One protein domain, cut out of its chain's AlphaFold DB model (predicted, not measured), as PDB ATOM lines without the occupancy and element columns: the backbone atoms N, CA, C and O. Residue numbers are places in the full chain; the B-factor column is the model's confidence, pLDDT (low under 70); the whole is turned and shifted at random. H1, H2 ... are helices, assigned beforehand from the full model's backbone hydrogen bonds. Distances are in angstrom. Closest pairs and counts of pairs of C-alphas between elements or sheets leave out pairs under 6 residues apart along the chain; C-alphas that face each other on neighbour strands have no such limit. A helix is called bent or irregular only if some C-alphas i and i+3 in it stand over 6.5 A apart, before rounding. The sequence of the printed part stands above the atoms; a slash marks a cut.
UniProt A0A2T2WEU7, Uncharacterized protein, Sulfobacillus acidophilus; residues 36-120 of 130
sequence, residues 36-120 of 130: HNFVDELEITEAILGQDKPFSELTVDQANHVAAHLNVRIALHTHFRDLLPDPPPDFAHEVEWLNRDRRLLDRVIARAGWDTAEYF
ATOM      1  N   HIS A  36       9.239 112.055  80.667       76.00
ATOM      2  CA  HIS A  36      10.301 113.068  80.528       76.00
ATOM      3  C   HIS A  36       9.786 114.502  80.365       76.00
ATOM      4  O   HIS A  36      10.506 115.435  80.703       76.00
ATOM      5  N   ASN A  37       8.548 114.677  79.893       78.62
ATOM      6  CA  ASN A  37       7.962 115.980  79.571       78.62
ATOM      7  C   ASN A  37       6.703 116.199  80.413       78.62
ATOM      8  O   ASN A  37       5.584 116.097  79.906       78.62
ATOM      9  N   PHE A  38       6.898 116.442  81.710       87.75
ATOM     10  CA  PHE A  38       5.816 116.896  82.578       87.75
ATOM     11  C   PHE A  38       5.439 118.317  82.183       87.75
ATOM     12  O   PHE A  38       6.317 119.144  81.953       87.75
ATOM     13  N   VAL A  39       4.139 118.552  82.087       92.31
ATOM     14  CA  VAL A  39       3.555 119.841  81.716       92.31
ATOM     15  C   VAL A  39       2.412 120.169  82.650       92.31
ATOM     16  O   VAL A  39       1.671 119.265  83.043       92.31
ATOM     17  N   ASP A  40       2.261 121.435  82.990       93.81
ATOM     18  CA  ASP A  40       1.093 121.917  83.709       93.81
ATOM     19  C   ASP A  40      -0.031 122.378  82.764       93.81
ATOM     20  O   ASP A  40       0.063 122.357  81.537       93.81
ATOM     21  N   GLU A  41      -1.154 122.743  83.369       94.06
ATOM     22  CA  GLU A  41      -2.356 123.229  82.694       94.06
ATOM     23  C   GLU A  41      -2.100 124.457  81.803       94.06
ATOM     24  O   GLU A  41      -2.626 124.547  80.690       94.06
ATOM     25  N   LEU A  42      -1.263 125.386  82.265       96.06
ATOM     26  CA  LEU A  42      -0.956 126.629  81.565       96.06
ATOM     27  C   LEU A  42      -0.056 126.356  80.357       96.06
ATOM     28  O   LEU A  42      -0.353 126.792  79.245       96.06
ATOM     29  N   GLU A  43       0.970 125.524  80.530       95.12
ATOM     30  CA  GLU A  43       1.834 125.060  79.441       95.12
ATOM     31  C   GLU A  43       1.037 124.315  78.359       95.12
ATOM     32  O   GLU A  43       1.290 124.476  77.162       95.12
ATOM     33  N   ILE A  44       0.034 123.525  78.760       95.75
ATOM     34  CA  ILE A  44      -0.855 122.821  77.831       95.75
ATOM     35  C   ILE A  44      -1.684 123.804  77.002       95.75
ATOM     36  O   ILE A  44      -1.777 123.656  75.777       95.75
ATOM     37  N   THR A  45      -2.324 124.776  77.654       96.00
ATOM     38  CA  THR A  45      -3.184 125.746  76.962       96.00
ATOM     39  C   THR A  45      -2.388 126.681  76.065       96.00
ATOM     40  O   THR A  45      -2.803 126.902  74.926       96.00
ATOM     41  N   GLU A  46      -1.203 127.120  76.485       95.94
ATOM     42  CA  GLU A  46      -0.301 127.900  75.640       95.94
ATOM     43  C   GLU A  46       0.126 127.092  74.407       95.94
ATOM     44  O   GLU A  46      -0.011 127.556  73.276       95.94
ATOM     45  N   ALA A  47       0.544 125.836  74.585       93.88
ATOM     46  CA  ALA A  47       1.018 125.007  73.479       93.88
ATOM     47  C   ALA A  47      -0.073 124.627  72.459       93.88
ATOM     48  O   ALA A  47       0.235 124.388  71.292       93.88
ATOM     49  N   ILE A  48      -1.337 124.506  72.882       93.44
ATOM     50  CA  ILE A  48      -2.440 124.065  72.006       93.44
ATOM     51  C   ILE A  48      -3.248 125.249  71.468       93.44
ATOM     52  O   ILE A  48      -3.643 125.248  70.303       93.44
ATOM     53  N   LEU A  49      -3.522 126.248  72.307       93.88
ATOM     54  CA  LEU A  49      -4.408 127.369  71.992       93.88
ATOM     55  C   LEU A  49      -3.649 128.677  71.718       93.88
ATOM     56  O   LEU A  49      -4.267 129.623  71.227       93.88
ATOM     57  N   GLY A  50      -2.351 128.752  72.035       94.12
ATOM     58  CA  GLY A  50      -1.574 129.998  72.001       94.12
ATOM     59  C   GLY A  50      -2.038 131.015  73.045       94.12
ATOM     60  O   GLY A  50      -1.997 132.221  72.789       94.12
ATOM     61  N   GLN A  51      -2.622 130.526  74.143       93.81
ATOM     62  CA  GLN A  51      -3.137 131.334  75.244       93.81
ATOM     63  C   GLN A  51      -2.853 130.641  76.574       93.81
ATOM     64  O   GLN A  51      -3.424 129.584  76.835       93.81
ATOM     65  N   ASP A  52      -2.067 131.293  77.423       94.31
ATOM     66  CA  ASP A  52      -1.865 130.944  78.827       94.31
ATOM     67  C   ASP A  52      -3.119 131.276  79.656       94.31
ATOM     68  O   ASP A  52      -3.366 132.431  80.024       94.31
ATOM     69  N   LYS A  53      -3.966 130.268  79.884       94.38
ATOM     70  CA  LYS A  53      -5.160 130.388  80.727       94.38
ATOM     71  C   LYS A  53      -5.517 129.060  81.383       94.38
ATOM     72  O   LYS A  53      -5.346 128.008  80.771       94.38
ATOM     73  N   PRO A  54      -6.103 129.082  82.587       96.06
ATOM     74  CA  PRO A  54      -6.553 127.854  83.211       96.06
ATOM     75  C   PRO A  54      -7.728 127.216  82.441       96.06
ATOM     76  O   PRO A  54      -8.549 127.895  81.821       96.06
ATOM     77  N   PHE A  55      -7.855 125.894  82.534       95.31
ATOM     78  CA  PHE A  55      -8.972 125.068  82.095       95.31
ATOM     79  C   PHE A  55     -10.317 125.631  82.545       95.31
ATOM     80  O   PHE A  55     -11.249 125.670  81.745       95.31
ATOM     81  N   SER A  56     -10.413 126.131  83.779       94.50
ATOM     82  CA  SER A  56     -11.635 126.757  84.308       94.50
ATOM     83  C   SER A  56     -12.132 127.967  83.493       94.50
ATOM     84  O   SER A  56     -13.322 128.283  83.528       94.50
ATOM     85  N   GLU A  57     -11.259 128.609  82.709       95.62
ATOM     86  CA  GLU A  57     -11.580 129.743  81.833       95.62
ATOM     87  C   GLU A  57     -11.845 129.334  80.371       95.62
ATOM     88  O   GLU A  57     -12.097 130.186  79.512       95.62
ATOM     89  N   LEU A  58     -11.812 128.036  80.054       94.19
ATOM     90  CA  LEU A  58     -12.046 127.555  78.696       94.19
ATOM     91  C   LEU A  58     -13.527 127.563  78.319       94.19
ATOM     92  O   LEU A  58     -14.425 127.228  79.101       94.19
ATOM     93  N   THR A  59     -13.775 127.861  77.045       92.94
ATOM     94  CA  THR A  59     -15.041 127.507  76.405       92.94
ATOM     95  C   THR A  59     -15.082 126.010  76.098       92.94
ATOM     96  O   THR A  59     -14.054 125.328  76.075       92.94
ATOM     97  N   VAL A  60     -16.273 125.471  75.830       89.81
ATOM     98  CA  VAL A  60     -16.425 124.062  75.427       89.81
ATOM     99  C   VAL A  60     -15.607 123.733  74.183       89.81
ATOM    100  O   VAL A  60     -14.988 122.674  74.147       89.81
ATOM    101  N   ASP A  61     -15.571 124.624  73.193       88.88
ATOM    102  CA  ASP A  61     -14.775 124.415  71.980       88.88
ATOM    103  C   ASP A  61     -13.270 124.331  72.277       88.88
ATOM    104  O   ASP A  61     -12.593 123.393  71.860       88.88
ATOM    105  N   GLN A  62     -12.761 125.250  73.098       92.81
ATOM    106  CA  GLN A  62     -11.355 125.261  73.501       92.81
ATOM    107  C   GLN A  62     -10.985 124.026  74.321       92.81
ATOM    108  O   GLN A  62      -9.943 123.415  74.096       92.81
ATOM    109  N   ALA A  63     -11.853 123.622  75.245       92.19
ATOM    110  CA  ALA A  63     -11.656 122.422  76.043       92.19
ATOM    111  C   ALA A  63     -11.677 121.147  75.186       92.19
ATOM    112  O   ALA A  63     -10.859 120.252  75.385       92.19
ATOM    113  N   ASN A  64     -12.567 121.078  74.196       89.44
ATOM    114  CA  ASN A  64     -12.586 119.992  73.222       89.44
ATOM    115  C   ASN A  64     -11.289 119.950  72.398       89.44
ATOM    116  O   ASN A  64     -10.715 118.875  72.221       89.44
ATOM    117  N   HIS A  65     -10.790 121.110  71.965       91.12
ATOM    118  CA  HIS A  65      -9.526 121.225  71.243       91.12
ATOM    119  C   HIS A  65      -8.344 120.723  72.091       91.12
ATOM    120  O   HIS A  65      -7.590 119.852  71.649       91.12
ATOM    121  N   VAL A  66      -8.241 121.174  73.347       93.56
ATOM    122  CA  VAL A  66      -7.230 120.698  74.310       93.56
ATOM    123  C   VAL A  66      -7.318 119.186  74.498       93.56
ATOM    124  O   VAL A  66      -6.317 118.476  74.395       93.56
ATOM    125  N   ALA A  67      -8.521 118.661  74.716       92.69
ATOM    126  CA  ALA A  67      -8.705 117.243  74.954       92.69
ATOM    127  C   ALA A  67      -8.390 116.374  73.731       92.69
ATOM    128  O   ALA A  67      -7.806 115.298  73.877       92.69
ATOM    129  N   ALA A  68      -8.745 116.812  72.520       91.88
ATOM    130  CA  ALA A  68      -8.372 116.114  71.291       91.88
ATOM    131  C   ALA A  68      -6.848 116.000  71.173       91.88
ATOM    132  O   ALA A  68      -6.311 114.927  70.887       91.88
ATOM    133  N   HIS A  69      -6.159 117.093  71.485       93.75
ATOM    134  CA  HIS A  69      -4.710 117.171  71.485       93.75
ATOM    135  C   HIS A  69      -4.039 116.287  72.538       93.75
ATOM    136  O   HIS A  69      -3.038 115.635  72.231       93.75
ATOM    137  N   LEU A  70      -4.584 116.222  73.754       94.50
ATOM    138  CA  LEU A  70      -4.098 115.309  74.790       94.50
ATOM    139  C   LEU A  70      -4.314 113.845  74.388       94.50
ATOM    140  O   LEU A  70      -3.383 113.050  74.469       94.50
ATOM    141  N   ASN A  71      -5.490 113.487  73.862       93.38
ATOM    142  CA  ASN A  71      -5.781 112.117  73.423       93.38
ATOM    143  C   ASN A  71      -4.841 111.635  72.305       93.38
ATOM    144  O   ASN A  71      -4.380 110.493  72.338       93.38
ATOM    145  N   VAL A  72      -4.526 112.492  71.327       93.88
ATOM    146  CA  VAL A  72      -3.565 112.167  70.257       93.88
ATOM    147  C   VAL A  72      -2.168 111.918  70.825       93.88
ATOM    148  O   VAL A  72      -1.541 110.919  70.470       93.88
ATOM    149  N   ARG A  73      -1.699 112.758  71.754       94.12
ATOM    150  CA  ARG A  73      -0.393 112.579  72.410       94.12
ATOM    151  C   ARG A  73      -0.351 111.325  73.285       94.12
ATOM    152  O   ARG A  73       0.588 110.541  73.186       94.12
ATOM    153  N   ILE A  74      -1.399 111.060  74.066       94.69
ATOM    154  CA  ILE A  74      -1.529 109.818  74.846       94.69
ATOM    155  C   ILE A  74      -1.452 108.603  73.916       94.69
ATOM    156  O   ILE A  74      -0.693 107.668  74.174       94.69
ATOM    157  N   ALA A  75      -2.190 108.610  72.803       94.69
ATOM    158  CA  ALA A  75      -2.173 107.513  71.842       94.69
ATOM    159  C   ALA A  75      -0.791 107.323  71.194       94.69
ATOM    160  O   ALA A  75      -0.358 106.179  71.034       94.69
ATOM    161  N   LEU A  76      -0.095 108.416  70.862       94.44
ATOM    162  CA  LEU A  76       1.271 108.403  70.337       94.44
ATOM    163  C   LEU A  76       2.223 107.680  71.304       94.44
ATOM    164  O   LEU A  76       2.841 106.687  70.920       94.44
ATOM    165  N   HIS A  77       2.260 108.103  72.569       93.62
ATOM    166  CA  HIS A  77       3.151 107.528  73.586       93.62
ATOM    167  C   HIS A  77       2.755 106.121  74.035       93.62
ATOM    168  O   HIS A  77       3.613 105.323  74.402       93.62
ATOM    169  N   THR A  78       1.470 105.772  73.958       94.56
ATOM    170  CA  THR A  78       0.982 104.446  74.371       94.56
ATOM    171  C   THR A  78       1.164 103.386  73.285       94.56
ATOM    172  O   THR A  78       1.454 102.229  73.584       94.56
ATOM    173  N   HIS A  79       0.942 103.739  72.015       95.19
ATOM    174  CA  HIS A  79       0.807 102.754  70.931       95.19
ATOM    175  C   HIS A  79       1.865 102.859  69.838       95.19
ATOM    176  O   HIS A  79       2.019 101.920  69.059       95.19
ATOM    177  N   PHE A  80       2.577 103.980  69.764       94.50
ATOM    178  CA  PHE A  80       3.532 104.270  68.697       94.50
ATOM    179  C   PHE A  80       4.884 104.728  69.249       94.50
ATOM    180  O   PHE A  80       5.660 105.353  68.531       94.50
ATOM    181  N   ARG A  81       5.182 104.387  70.509       91.62
ATOM    182  CA  ARG A  81       6.408 104.786  71.206       91.62
ATOM    183  C   ARG A  81       7.681 104.460  70.426       91.62
ATOM    184  O   ARG A  81       8.585 105.281  70.383       91.62
ATOM    185  N   ASP A  82       7.718 103.307  69.762       93.56
ATOM    186  CA  ASP A  82       8.877 102.848  68.980       93.56
ATOM    187  C   ASP A  82       9.144 103.691  67.718       93.56
ATOM    188  O   ASP A  82      10.160 103.509  67.051       93.56
ATOM    189  N   LEU A  83       8.219 104.586  67.357       93.62
ATOM    190  CA  LEU A  83       8.339 105.497  66.217       93.62
ATOM    191  C   LEU A  83       8.777 106.907  66.631       93.62
ATOM    192  O   LEU A  83       9.005 107.745  65.757       93.62
ATOM    193  N   LEU A  84       8.867 107.186  67.934       90.31
ATOM    194  CA  LEU A  84       9.352 108.467  68.435       90.31
ATOM    195  C   LEU A  84      10.870 108.583  68.236       90.31
ATOM    196  O   LEU A  84      11.584 107.584  68.355       90.31
ATOM    197  N   PRO A  85      11.383 109.793  67.952       90.19
ATOM    198  CA  PRO A  85      12.817 110.038  67.975       90.19
ATOM    199  C   PRO A  85      13.365 109.900  69.403       90.19
ATOM    200  O   PRO A  85      12.620 109.984  70.380       90.19
ATOM    201  N   ASP A  86      14.680 109.715  69.508       87.88
ATOM    202  CA  ASP A  86      15.411 109.712  70.775       87.88
ATOM    203  C   ASP A  86      16.423 110.879  70.780       87.88
ATOM    204  O   ASP A  86      17.371 110.853  69.983       87.88
ATOM    205  N   PRO A  87      16.222 111.931  71.601       85.69
ATOM    206  CA  PRO A  87      15.132 112.098  72.569       85.69
ATOM    207  C   PRO A  87      13.772 112.422  71.910       85.69
ATOM    208  O   PRO A  87      13.743 112.957  70.794       85.69
ATOM    209  N   PRO A  88      12.641 112.136  72.593       87.56
ATOM    210  CA  PRO A  88      11.316 112.506  72.100       87.56
ATOM    211  C   PRO A  88      11.154 114.037  72.046       87.56
ATOM    212  O   PRO A  88      11.790 114.741  72.836       87.56
ATOM    213  N   PRO A  89      10.296 114.576  71.153       90.44
ATOM    214  CA  PRO A  89       9.993 116.005  71.127       90.44
ATOM    215  C   PRO A  89       9.340 116.443  72.444       90.44
ATOM    216  O   PRO A  89       8.704 115.633  73.119       90.44
ATOM    217  N   ASP A  90       9.477 117.719  72.802       91.31
ATOM    218  CA  ASP A  90       8.730 118.292  73.926       91.31
ATOM    219  C   ASP A  90       7.229 118.435  73.597       91.31
ATOM    220  O   ASP A  90       6.798 118.298  72.448       91.31
ATOM    221  N   PHE A  91       6.411 118.732  74.611       92.38
ATOM    222  CA  PHE A  91       4.955 118.822  74.457       92.38
ATOM    223  C   PHE A  91       4.511 119.831  73.383       92.38
ATOM    224  O   PHE A  91       3.537 119.582  72.655       92.38
ATOM    225  N   ALA A  92       5.226 120.957  73.275       91.62
ATOM    226  CA  ALA A  92       4.926 122.032  72.336       91.62
ATOM    227  C   ALA A  92       5.207 121.615  70.883       91.62
ATOM    228  O   ALA A  92       4.429 121.938  69.986       91.62
ATOM    229  N   HIS A  93       6.257 120.825  70.653       92.25
ATOM    230  CA  HIS A  93       6.697 120.431  69.314       92.25
ATOM    231  C   HIS A  93       6.228 119.029  68.882       92.25
ATOM    232  O   HIS A  93       6.360 118.680  67.706       92.25
ATOM    233  N   GLU A  94       5.644 118.220  69.773       91.19
ATOM    234  CA  GLU A  94       5.149 116.866  69.460       91.19
ATOM    235  C   GLU A  94       4.181 116.833  68.273       91.19
ATOM    236  O   GLU A  94       4.311 115.999  67.374       91.19
ATOM    237  N   VAL A  95       3.219 117.757  68.239       88.38
ATOM    238  CA  VAL A  95       2.222 117.813  67.161       88.38
ATOM    239  C   VAL A  95       2.845 118.306  65.859       88.38
ATOM    240  O   VAL A  95       2.513 117.791  64.793       88.38
ATOM    241  N   GLU A  96       3.775 119.262  65.913       88.62
ATOM    242  CA  GLU A  96       4.498 119.714  64.723       88.62
ATOM    243  C   GLU A  96       5.323 118.572  64.116       88.62
ATOM    244  O   GLU A  96       5.273 118.339  62.907       88.62
ATOM    245  N   TRP A  97       6.030 117.814  64.957       92.75
ATOM    246  CA  TRP A  97       6.760 116.624  64.537       92.75
ATOM    247  C   TRP A  97       5.821 115.582  63.917       92.75
ATOM    248  O   TRP A  97       6.086 115.106  62.811       92.75
ATOM    249  N   LEU A  98       4.694 115.283  64.573       90.75
ATOM    250  CA  LEU A  98       3.724 114.295  64.097       90.75
ATOM    251  C   LEU A  98       3.108 114.701  62.747       90.75
ATOM    252  O   LEU A  98       2.895 113.853  61.882       90.75
ATOM    253  N   ASN A  99       2.890 115.999  62.523       88.00
ATOM    254  CA  ASN A  99       2.374 116.532  61.260       88.00
ATOM    255  C   ASN A  99       3.320 116.326  60.062       88.00
ATOM    256  O   ASN A  99       2.868 116.393  58.917       88.00
ATOM    257  N   ARG A 100       4.611 116.042  60.290       89.12
ATOM    258  CA  ARG A 100       5.576 115.761  59.209       89.12
ATOM    259  C   ARG A 100       5.352 114.391  58.566       89.12
ATOM    260  O   ARG A 100       5.731 114.205  57.411       89.12
ATOM    261  N   ASP A 101       4.708 113.457  59.269       91.38
ATOM    262  CA  ASP A 101       4.300 112.158  58.731       91.38
ATOM    263  C   ASP A 101       2.780 112.000  58.813       91.38
ATOM    264  O   ASP A 101       2.207 111.539  59.804       91.38
ATOM    265  N   ARG A 102       2.111 112.329  57.703       88.38
ATOM    266  CA  ARG A 102       0.652 112.253  57.622       88.38
ATOM    267  C   ARG A 102       0.108 110.846  57.867       88.38
ATOM    268  O   ARG A 102      -0.950 110.702  58.469       88.38
ATOM    269  N   ARG A 103       0.823 109.804  57.428       91.69
ATOM    270  CA  ARG A 103       0.365 108.418  57.608       91.69
ATOM    271  C   ARG A 103       0.445 108.009  59.068       91.69
ATOM    272  O   ARG A 103      -0.423 107.275  59.537       91.69
ATOM    273  N   LEU A 104       1.484 108.452  59.773       92.88
ATOM    274  CA  LEU A 104       1.586 108.239  61.209       92.88
ATOM    275  C   LEU A 104       0.476 108.997  61.944       92.88
ATOM    276  O   LEU A 104      -0.249 108.373  62.714       92.88
ATOM    277  N   LEU A 105       0.280 110.284  61.649       91.50
ATOM    278  CA  LEU A 105      -0.787 111.094  62.244       91.50
ATOM    279  C   LEU A 105      -2.172 110.445  62.083       91.50
ATOM    280  O   LEU A 105      -2.880 110.280  63.073       91.50
ATOM    281  N   ASP A 106      -2.532 110.001  60.876       90.88
ATOM    282  CA  ASP A 106      -3.826 109.354  60.618       90.88
ATOM    283  C   ASP A 106      -4.003 108.071  61.460       90.88
ATOM    284  O   ASP A 106      -5.086 107.797  61.982       90.88
ATOM    285  N   ARG A 107      -2.929 107.289  61.649       93.19
ATOM    286  CA  ARG A 107      -2.939 106.085  62.500       93.19
ATOM    287  C   ARG A 107      -3.073 106.425  63.982       93.19
ATOM    288  O   ARG A 107      -3.771 105.707  64.699       93.19
ATOM    289  N   VAL A 108      -2.419 107.493  64.435       93.44
ATOM    290  CA  VAL A 108      -2.512 107.971  65.819       93.44
ATOM    291  C   VAL A 108      -3.926 108.480  66.103       93.44
ATOM    292  O   VAL A 108      -4.531 108.038  67.075       93.44
ATOM    293  N   ILE A 109      -4.505 109.300  65.220       90.62
ATOM    294  CA  ILE A 109      -5.897 109.783  65.313       90.62
ATOM    295  C   ILE A 109      -6.885 108.614  65.338       90.62
ATOM    296  O   ILE A 109      -7.762 108.554  66.201       90.62
ATOM    297  N   ALA A 110      -6.719 107.633  64.444       89.38
ATOM    298  CA  ALA A 110      -7.573 106.445  64.417       89.38
ATOM    299  C   ALA A 110      -7.550 105.677  65.750       89.38
ATOM    300  O   ALA A 110      -8.530 105.018  66.104       89.38
ATOM    301  N   ARG A 111      -6.444 105.772  66.497       91.38
ATOM    302  CA  ARG A 111      -6.287 105.146  67.806       91.38
ATOM    303  C   ARG A 111      -6.787 106.016  68.961       91.38
ATOM    304  O   ARG A 111      -7.395 105.466  69.875       91.38
ATOM    305  N   ALA A 112      -6.564 107.327  68.899       88.12
ATOM    306  CA  ALA A 112      -7.036 108.320  69.866       88.12
ATOM    307  C   ALA A 112      -8.569 108.465  69.858       88.12
ATOM    308  O   ALA A 112      -9.186 108.739  70.885       88.12
ATOM    309  N   GLY A 113      -9.191 108.220  68.704       83.12
ATOM    310  CA  GLY A 113     -10.632 108.287  68.497       83.12
ATOM    311  C   GLY A 113     -10.959 109.206  67.329       83.12
ATOM    312  O   GLY A 113     -10.430 110.310  67.235       83.12
ATOM    313  N   TRP A 114     -11.859 108.755  66.453       64.56
ATOM    314  CA  TRP A 114     -12.205 109.446  65.203       64.56
ATOM    315  C   TRP A 114     -12.631 110.896  65.381       64.56
ATOM    316  O   TRP A 114     -12.357 111.705  64.504       64.56
ATOM    317  N   ASP A 115     -13.263 111.226  66.503       75.75
ATOM    318  CA  ASP A 115     -13.680 112.598  66.735       75.75
ATOM    319  C   ASP A 115     -12.469 113.551  66.769       75.75
ATOM    320  O   ASP A 115     -12.572 114.682  66.318       75.75
ATOM    321  N   THR A 116     -11.288 113.098  67.222       80.88
ATOM    322  CA  THR A 116     -10.090 113.957  67.313       80.88
ATOM    323  C   THR A 116      -9.631 114.476  65.953       80.88
ATOM    324  O   THR A 116      -8.963 115.501  65.888       80.88
ATOM    325  N   ALA A 117     -10.029 113.816  64.862       79.94
ATOM    326  CA  ALA A 117      -9.662 114.181  63.504       79.94
ATOM    327  C   ALA A 117     -10.010 115.637  63.153       79.94
ATOM    328  O   ALA A 117      -9.236 116.288  62.458       79.94
ATOM    329  N   GLU A 118     -11.127 116.176  63.646       82.00
ATOM    330  CA  GLU A 118     -11.564 117.537  63.296       82.00
ATOM    331  C   GLU A 118     -10.579 118.637  63.738       82.00
ATOM    332  O   GLU A 118     -10.559 119.711  63.145       82.00
ATOM    333  N   TYR A 119      -9.705 118.338  64.706       82.69
ATOM    334  CA  TYR A 119      -8.696 119.264  65.234       82.69
ATOM    335  C   TYR A 119      -7.317 119.130  64.567       82.69
ATOM    336  O   TYR A 119      -6.439 119.957  64.782       82.69
ATOM    337  N   PHE A 120      -7.111 118.105  63.733       80.88
ATOM    338  CA  PHE A 120      -5.815 117.806  63.098       80.88
ATOM    339  C   PHE A 120      -5.885 117.680  61.574       80.88
ATOM    340  O   PHE A 120      -4.867 117.744  60.873       80.88
TER     341      PHE A 120
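Overview. This is residues 36 to 120 of the 130 residues of an uncharacterized protein of Sulfobacillus acidophilus (UniProt A0A2T2WEU7). One long helix, H2, runs through the middle of a small helical body, and the shorter helices are set across it rather than side by side with it. H1 packs on the first half of H2 on one side, H4 and H5 pack on H2 on the other side, and H3 sits near the second half of H2, joined to it by a long loop of residues 80 to 93. The printed part has 85 residues with five named helices in the order H1, H2, H3, H4, H5 and no named strand, and its class is all helix. It is compact, with a radius of gyration of the C-alphas of 12.6 A, and the C-alphas span 36 by 27 by 19 A along their three main axes.

Arrangement. The first helix, H1, residues 41 to 49, touches H2, residues 60 to 79, which meets it with residues 62 to 69 alone. The closest C-alphas of the two are those of Ile 48 and Val 66, 6.3 A apart, and their lines stand about perpendicular, at 81 degrees. H2 is the hub, touching three other helices. H3, residues 94 to 99, is close to H2 but not clearly touching it, with the C-alphas of Arg 73 and Glu 94 the closest at 7.6 A, and the two are about perpendicular, at 86 degrees. H4, residues 102 to 112, only just touches H3, with 3 pairs of C-alphas within 8 A, and only at the corner by their link; the closest C-alphas there are those of Leu 98 and Leu 105, at 5.8 A. H4 also touches H2, whose residues 71 to 76 alone take part, with the C-alphas of Val 72 and Ala 112 the closest at 5.2 A and the lines about perpendicular, at 76 degrees. H5, residues 114 to 119, touches H2 along residues 65 to 72 of H2 alone; the C-alphas of Ala 68 and Thr 116 are the closest, 4.8 A apart. H2 and H5 stand at a steep tilt of 61 degrees, opposite ways. The packing of the helices is mostly crossed: leaving out H3 and H4, which touch only at the corner, 3 pairs of helices touch, and 0 of these 3 are at a shallow tilt. H4 and H5 are close but not clearly touching, the closest C-alphas being those of Ile 109 and Ala 117 at 6.1 A. H1 is apart from H3, H4 and H5, and H3 is apart from H5. In H1, H2, H3 and H4 every O i to N i+4 pair is within hydrogen-bond range, while in H5 0 of 2 are, beside 3 of 3 O i to N i+3 pairs.

Along the chain. H1 begins at C-alpha 41, at (-2.356, 123.229, 82.694), and is 11.7 A long. H2, with 20 residues the longest helix, begins at C-alpha 60, at (-16.425, 124.062, 75.427), and measures 27.8 A. H3 is 8.7 A long and H4 15.0 A. H5 is 10.4 A long and ends at C-alpha 119, at (-8.696, 119.264, 65.234). H5 is neither bent nor irregular, but only just: C-alphas 115 and 118 are 6.4 A apart.

Size, cuts and confidence. The two C-alphas farthest apart are those of Glu 57 and Asp 82, at 36.2 A, and the C-alphas of His 36 and Phe 120, first and last of the printed part, are 24.2 A apart. The printed part has no cut. The link from H2 to H3 is long, with 14 residues; that from H1 to H2 is short, and those from H3 to H4 and from H4 to H5 are tight. The mean pLDDT of the printed part is 90.7; residue 114 is under 70, and H5 has a mean of 78.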